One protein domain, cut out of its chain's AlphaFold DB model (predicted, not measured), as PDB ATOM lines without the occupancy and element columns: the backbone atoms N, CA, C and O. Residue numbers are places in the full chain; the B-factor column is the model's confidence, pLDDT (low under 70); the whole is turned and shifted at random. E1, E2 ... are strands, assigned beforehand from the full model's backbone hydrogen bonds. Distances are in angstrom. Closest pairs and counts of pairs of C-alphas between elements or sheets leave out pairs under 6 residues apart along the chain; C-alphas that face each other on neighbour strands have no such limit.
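Overview. This is residues 83 to 138 of the 243 residues of the protein "FLYWCH-type domain-containing protein" of Mytilus coruscus (UniProt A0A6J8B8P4). A single sheet of five strands is strongly twisted and curled like part of a barrel, left open, with the short hairpin of E1 and E2 at one edge turned across E3, E4 and E5. The long loop between E4 and E5 reaches out to one end of the longest span. The printed part has 56 residues and no named helix; E1 to E5 follow one another as a meander, each strand the antiparallel neighbour of the one before, in the sheet order E1, E2, E3, E4, E5. The class is all strand, though the strands hold 26 of the 56 residues. The whole is compact, with a radius of gyration of the C-alphas of 11.4 A and spans of 35 by 26 by 19 A.

Along the chain. Find C-alpha 85 at (217.274, 191.920, 200.464), where E1 begins; it runs to residue 88, 9.6 A. E2 covers residues 98 to 101, 9.9 A. E3, residues 106 to 113, is the longest strand at 20.1 A and bends by 59 degrees at residue 110. E4 covers residues 116 to 121, 16.5 A. E5, residues 133 to 136, 10.1 A, ends at C-alpha 136, (226.464, 195.933, 195.972).

Arrangement. Look first at the hairpin of edge strand E1 and E2, where N 86 and O 100 are 2.8 A apart. E2 and E3, at 128 degrees, have N 107 and O 99 at 2.8 A. E3 and E4, at 150 degrees, have N 108 and O 120 at 2.8 A. E4 and edge strand E5, at 156 degrees, have N 119 and O 134 at 2.7 A. E1 and E5 are apart.

Size, cuts and confidence. The C-alphas of Lys 127 and Gly 138 are the two farthest apart, 35.3 A. The printed part has no cut, and its long link is E4 to E5. Look for pLDDT under 70 at residues 83, 91 to 95, 115 and 137 to 138.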
ATOM      1  N   VAL A  83     215.305 184.719 197.657       65.25
ATOM      2  CA  VAL A  83     215.789 185.474 198.812       65.25
ATOM      3  C   VAL A  83     215.794 186.970 198.488       65.25
ATOM      4  O   VAL A  83     216.484 187.419 197.570       65.25
ATOM      5  N   THR A  84     215.022 187.759 199.233       71.44
ATOM      6  CA  THR A  84     214.947 189.214 199.072       71.44
ATOM      7  C   THR A  84     215.906 189.912 200.035       71.44
ATOM      8  O   THR A  84     216.250 189.387 201.095       71.44
ATOM      9  N   PHE A  85     216.381 191.097 199.649       72.94
ATOM     10  CA  PHE A  85     217.274 191.920 200.464       72.94
ATOM     11  C   PHE A  85     216.673 193.309 200.645       72.94
ATOM     12  O   PHE A  85     216.461 194.029 199.669       72.94
ATOM     13  N   GLU A  86     216.459 193.703 201.894       78.88
ATOM     14  CA  GLU A  86     215.934 195.011 202.267       78.88
ATOM     15  C   GLU A  86     217.014 195.831 202.977       78.88
ATOM     16  O   GLU A  86     217.693 195.362 203.897       78.88
ATOM     17  N   VAL A  87     217.206 197.074 202.534       82.00
ATOM     18  CA  VAL A  87     218.119 198.017 203.184       82.00
ATOM     19  C   VAL A  87     217.315 198.865 204.160       82.00
ATOM     20  O   VAL A  87     216.598 199.772 203.753       82.00
ATOM     21  N   VAL A  88     217.489 198.614 205.453       83.06
ATOM     22  CA  VAL A  88     216.873 199.406 206.520       83.06
ATOM     23  C   VAL A  88     217.812 200.551 206.885       83.06
ATOM     24  O   VAL A  88     218.902 200.338 207.429       83.06
ATOM     25  N   GLU A  89     217.400 201.785 206.593       75.19
ATOM     26  CA  GLU A  89     218.246 202.974 206.762       75.19
ATOM     27  C   GLU A  89     218.552 203.303 208.238       75.19
ATOM     28  O   GLU A  89     219.595 203.886 208.517       75.19
ATOM     29  N   ASN A  90     217.739 202.798 209.179       74.31
ATOM     30  CA  ASN A  90     217.888 202.965 210.635       74.31
ATOM     31  C   ASN A  90     218.022 201.633 211.410       74.31
ATOM     32  O   ASN A  90     217.597 201.527 212.557       74.31
ATOM     33  N   GLY A  91     218.597 200.587 210.815       61.38
ATOM     34  CA  GLY A  91     218.550 199.225 211.380       61.38
ATOM     35  C   GLY A  91     219.467 198.929 212.581       61.38
ATOM     36  O   GLY A  91     219.615 197.769 212.967       61.38
ATOM     37  N   THR A  92     220.130 199.930 213.164       66.69
ATOM     38  CA  THR A  92     221.021 199.769 214.329       66.69
ATOM     39  C   THR A  92     220.782 200.882 215.348       66.69
ATOM     40  O   THR A  92     220.366 201.975 214.975       66.69
ATOM     41  N   MET A  93     221.120 200.659 216.626       62.22
ATOM     42  CA  MET A  93     220.973 201.682 217.686       62.22
ATOM     43  C   MET A  93     221.719 202.995 217.382       62.22
ATOM     44  O   MET A  93     221.381 204.040 217.921       62.22
ATOM     45  N   LYS A  94     222.718 202.956 216.489       67.88
ATOM     46  CA  LYS A  94     223.485 204.122 216.024       67.88
ATOM     47  C   LYS A  94     222.981 204.699 214.691       67.88
ATOM     48  O   LYS A  94     223.741 205.385 214.018       67.88
ATOM     49  N   ARG A  95     221.741 204.393 214.278       61.53
ATOM     50  CA  ARG A  95     221.128 204.829 213.002       61.53
ATOM     51  C   ARG A  95     221.962 204.492 211.756       61.53
ATOM     52  O   ARG A  95     221.887 205.166 210.738       61.53
ATOM     53  N   ALA A  96     222.793 203.453 211.827       73.25
ATOM     54  CA  ALA A  96     223.552 202.978 210.677       73.25
ATOM     55  C   ALA A  96     222.707 202.013 209.836       73.25
ATOM     56  O   ALA A  96     221.972 201.184 210.388       73.25
ATOM     57  N   LYS A  97     222.887 202.093 208.512       82.00
ATOM     58  CA  LYS A  97     222.220 201.235 207.525       82.00
ATOM     59  C   LYS A  97     222.495 199.757 207.809       82.00
ATOM     60  O   LYS A  97     223.641 199.368 208.067       82.00
ATOM     61  N   LYS A  98     221.459 198.930 207.710       86.50
ATOM     62  CA  LYS A  98     221.525 197.476 207.887       86.50
ATOM     63  C   LYS A  98     220.848 196.800 206.705       86.50
ATOM     64  O   LYS A  98     219.758 197.196 206.317       86.50
ATOM     65  N   LEU A  99     221.501 195.793 206.144       83.81
ATOM     66  CA  LEU A  99     220.910 194.950 205.110       83.81
ATOM     67  C   LEU A  99     220.310 193.726 205.799       83.81
ATOM     68  O   LEU A  99     221.021 193.045 206.545       83.81
ATOM     69  N   VAL A 100     219.029 193.469 205.576       83.31
ATOM     70  CA  VAL A 100     218.309 192.302 206.093       83.31
ATOM     71  C   VAL A 100     217.920 191.438 204.908       83.31
ATOM     72  O   VAL A 100     217.492 191.954 203.879       83.31
ATOM     73  N   SER A 101     218.129 190.137 205.032       80.38
ATOM     74  CA  SER A 101     217.765 189.173 204.010       80.38
ATOM     75  C   SER A 101     216.577 188.335 204.481       80.38
ATOM     76  O   SER A 101     216.403 188.127 205.683       80.38
ATOM     77  N   SER A 102     215.718 187.905 203.554       72.31
ATOM     78  CA  SER A 102     214.514 187.122 203.872       72.31
ATOM     79  C   SER A 102     214.817 185.738 204.452       72.31
ATOM     80  O   SER A 102     213.932 185.109 205.019       72.31
ATOM     81  N   ASP A 103     216.059 185.277 204.321       74.00
ATOM     82  CA  ASP A 103     216.597 184.072 204.957       74.00
ATOM     83  C   ASP A 103     216.961 184.280 206.448       74.00
ATOM     84  O   ASP A 103     217.403 183.354 207.127       74.00
ATOM     85  N   GLY A 104     216.766 185.493 206.977       76.38
ATOM     86  CA  GLY A 104     217.019 185.850 208.371       76.38
ATOM     87  C   GLY A 104     218.442 186.340 208.656       76.38
ATOM     88  O   GLY A 104     218.729 186.758 209.784       76.38
ATOM     89  N   PHE A 105     219.347 186.363 207.671       81.50
ATOM     90  CA  PHE A 105     220.678 186.930 207.878       81.50
ATOM     91  C   PHE A 105     220.654 188.457 207.837       81.50
ATOM     92  O   PHE A 105     219.882 189.098 207.122       81.50
ATOM     93  N   SER A 106     221.560 189.074 208.599       83.06
ATOM     94  CA  SER A 106     221.704 190.526 208.580       83.06
ATOM     95  C   SER A 106     223.147 190.993 208.515       83.06
ATOM     96  O   SER A 106     224.057 190.378 209.083       83.06
ATOM     97  N   TYR A 107     223.350 192.113 207.830       86.12
ATOM     98  CA  TYR A 107     224.665 192.619 207.471       86.12
ATOM     99  C   TYR A 107     224.814 194.095 207.846       86.12
ATOM    100  O   TYR A 107     223.891 194.900 207.729       86.12
ATOM    101  N   THR A 108     226.017 194.451 208.286       88.50
ATOM    102  CA  THR A 108     226.423 195.823 208.614       88.50
ATOM    103  C   THR A 108     227.330 196.378 207.524       88.50
ATOM    104  O   THR A 108     228.043 195.627 206.854       88.50
ATOM    105  N   VAL A 109     227.329 197.698 207.337       87.75
ATOM    106  CA  VAL A 109     228.198 198.340 206.344       87.75
ATOM    107  C   VAL A 109     229.668 198.158 206.741       87.75
ATOM    108  O   VAL A 109     230.086 198.514 207.847       87.75
ATOM    109  N   LYS A 110     230.462 197.589 205.828       85.19
ATOM    110  CA  LYS A 110     231.923 197.478 205.934       85.19
ATOM    111  C   LYS A 110     232.618 198.676 205.301       85.19
ATOM    112  O   LYS A 110     233.519 199.232 205.915       85.19
ATOM    113  N   SER A 111     232.211 199.054 204.094       83.31
ATOM    114  CA  SER A 111     232.719 200.233 203.391       83.31
ATOM    115  C   SER A 111     231.685 200.714 202.381       83.31
ATOM    116  O   SER A 111     231.001 199.896 201.765       83.31
ATOM    117  N   SER A 112     231.604 202.024 202.183       82.56
ATOM    118  CA  SER A 112     230.732 202.631 201.182       82.56
ATOM    119  C   SER A 112     231.561 203.509 200.255       82.56
ATOM    120  O   SER A 112     232.372 204.315 200.703       82.56
ATOM    121  N   THR A 113     231.367 203.332 198.960       82.00
ATOM    122  CA  THR A 113     231.938 204.133 197.880       82.00
ATOM    123  C   THR A 113     230.781 204.613 197.008       82.00
ATOM    124  O   THR A 113     229.720 203.993 196.989       82.00
ATOM    125  N   SER A 114     230.981 205.672 196.220       73.00
ATOM    126  CA  SER A 114     229.947 206.257 195.345       73.00
ATOM    127  C   SER A 114     229.238 205.266 194.407       73.00
ATOM    128  O   SER A 114     228.125 205.532 193.967       73.00
ATOM    129  N   LYS A 115     229.862 204.124 194.092       64.31
ATOM    130  CA  LYS A 115     229.336 203.092 193.180       64.31
ATOM    131  C   LYS A 115     229.198 201.712 193.825       64.31
ATOM    132  O   LYS A 115     228.819 200.757 193.146       64.31
ATOM    133  N   THR A 116     229.605 201.550 195.084       77.00
ATOM    134  CA  THR A 116     229.673 200.226 195.710       77.00
ATOM    135  C   THR A 116     229.502 200.293 197.211       77.00
ATOM    136  O   THR A 116     230.200 201.054 197.870       77.00
ATOM    137  N   VAL A 117     228.650 199.431 197.759       85.25
ATOM    138  CA  VAL A 117     228.563 199.226 199.208       85.25
ATOM    139  C   VAL A 117     228.966 197.793 199.520       85.25
ATOM    140  O   VAL A 117     228.391 196.844 198.985       85.25
ATOM    141  N   ASN A 118     229.977 197.639 200.366       86.19
ATOM    142  CA  ASN A 118     230.374 196.348 200.901       86.19
ATOM    143  C   ASN A 118     229.712 196.162 202.260       86.19
ATOM    144  O   ASN A 118     229.916 196.952 203.183       86.19
ATOM    145  N   TRP A 119     228.970 195.078 202.384       86.44
ATOM    146  CA  TRP A 119     228.278 194.634 203.575       86.44
ATOM    147  C   TRP A 119     229.022 193.434 204.163       86.44
ATOM    148  O   TRP A 119     229.574 192.607 203.441       86.44
ATOM    149  N   ARG A 120     229.059 193.331 205.487       85.19
ATOM    150  CA  ARG A 120     229.640 192.194 206.217       85.19
ATOM    151  C   ARG A 120     228.599 191.617 207.157       85.19
ATOM    152  O   ARG A 120     227.813 192.380 207.718       85.19
ATOM    153  N   CYS A 121     228.605 190.305 207.350       86.50
ATOM    154  CA  CYS A 121     227.678 189.657 208.271       86.50
ATOM    155  C   CYS A 121     227.782 190.270 209.679       86.50
ATOM    156  O   CYS A 121     228.863 190.660 210.133       86.50
ATOM    157  N   SER A 122     226.645 190.401 210.355       82.69
ATOM    158  CA  SER A 122     226.564 190.923 211.723       82.69
ATOM    159  C   SER A 122     226.972 189.900 212.790       82.69
ATOM    160  O   SER A 122     227.281 190.295 213.913       82.69
ATOM    161  N   VAL A 123     227.034 188.608 212.445       84.69
ATOM    162  CA  VAL A 123     227.437 187.526 213.356       84.69
ATOM    163  C   VAL A 123     228.933 187.624 213.656       84.69
ATOM    164  O   VAL A 123     229.791 187.163 212.896       84.69
ATOM    165  N   ARG A 124     229.246 188.252 214.791       76.31
ATOM    166  CA  ARG A 124     230.602 188.396 215.319       76.31
ATOM    167  C   ARG A 124     230.568 188.299 216.839       76.31
ATOM    168  O   ARG A 124     230.225 189.268 217.510       76.31
ATOM    169  N   ASN A 125     230.960 187.153 217.381       78.50
ATOM    170  CA  ASN A 125     231.338 187.043 218.789       78.50
ATOM    171  C   ASN A 125     232.853 186.771 218.893       78.50
ATOM    172  O   ASN A 125     233.542 186.615 217.885       78.50
ATOM    173  N   LYS A 126     233.401 186.755 220.112       72.62
ATOM    174  CA  LYS A 126     234.850 186.598 220.344       72.62
ATOM    175  C   LYS A 126     235.402 185.221 219.910       72.62
ATOM    176  O   LYS A 126     236.597 185.104 219.679       72.62
ATOM    177  N   LYS A 127     234.533 184.210 219.800       81.31
ATOM    178  CA  LYS A 127     234.822 182.800 219.477       81.31
ATOM    179  C   LYS A 127     234.497 182.436 218.018       81.31
ATOM    180  O   LYS A 127     235.127 181.549 217.460       81.31
ATOM    181  N   VAL A 128     233.536 183.120 217.395       79.75
ATOM    182  CA  VAL A 128     233.044 182.867 216.034       79.75
ATOM    183  C   VAL A 128     232.887 184.190 215.291       79.75
ATOM    184  O   VAL A 128     232.149 185.088 215.701       79.75
ATOM    185  N   TRP A 129     233.571 184.284 214.155       80.62
ATOM    186  CA  TRP A 129     233.524 185.419 213.243       80.62
ATOM    187  C   TRP A 129     233.068 184.949 211.867       80.62
ATOM    188  O   TRP A 129     233.777 184.218 211.176       80.62
ATOM    189  N   CYS A 130     231.868 185.362 211.462       78.88
ATOM    190  CA  CYS A 130     231.372 185.027 210.138       78.88
ATOM    191  C   CYS A 130     232.140 185.822 209.072       78.88
ATOM    192  O   CYS A 130     232.293 187.044 209.166       78.88
ATOM    193  N   LYS A 131     232.635 185.118 208.050       79.25
ATOM    194  CA  LYS A 131     233.401 185.696 206.935       79.25
ATOM    195  C   LYS A 131     232.534 186.174 205.776       79.25
ATOM    196  O   LYS A 131     233.065 186.789 204.856       79.25
ATOM    197  N   ALA A 132     231.228 185.924 205.825       79.00
ATOM    198  CA  ALA A 132     230.323 186.286 204.748       79.00
ATOM    199  C   ALA A 132     230.298 187.808 204.524       79.00
ATOM    200  O   ALA A 132     230.091 188.609 205.446       79.00
ATOM    201  N   THR A 133     230.501 188.198 203.268       79.50
ATOM    202  CA  THR A 133     230.438 189.585 202.807       79.50
ATOM    203  C   THR A 133     229.589 189.677 201.553       79.50
ATOM    204  O   THR A 133     229.748 188.865 200.648       79.50
ATOM    205  N   VAL A 134     228.740 190.698 201.482       78.62
ATOM    206  CA  VAL A 134     227.861 190.972 200.341       78.62
ATOM    207  C   VAL A 134     228.310 192.273 199.685       78.62
ATOM    208  O   VAL A 134     228.588 193.256 200.367       78.62
ATOM    209  N   MET A 135     228.406 192.295 198.359       79.38
ATOM    210  CA  MET A 135     228.897 193.444 197.599       79.38
ATOM    211  C   MET A 135     227.807 193.972 196.662       79.38
ATOM    212  O   MET A 135     227.306 193.255 195.807       79.38
ATOM    213  N   GLN A 136     227.477 195.254 196.784       75.19
ATOM    214  CA  GLN A 136     226.464 195.933 195.972       75.19
ATOM    215  C   GLN A 136     227.154 196.757 194.858       75.19
ATOM    216  O   GLN A 136     227.729 197.784 195.190       75.19
ATOM    217  N   ARG A 137     227.138 196.343 193.568       66.88
ATOM    218  CA  ARG A 137     227.782 197.019 192.380       66.88
ATOM    219  C   ARG A 137     226.802 197.277 191.204       66.88
ATOM    220  O   ARG A 137     225.648 196.942 191.388       66.88
ATOM    221  N   GLY A 138     227.207 197.872 190.048       62.75
ATOM    222  CA  GLY A 138     226.410 198.217 188.814       62.75
ATOM    223  C   GLY A 138     226.732 197.403 187.510       62.75
ATOM    224  O   GLY A 138     227.711 196.671 187.536       62.75
TER     225      GLY A 138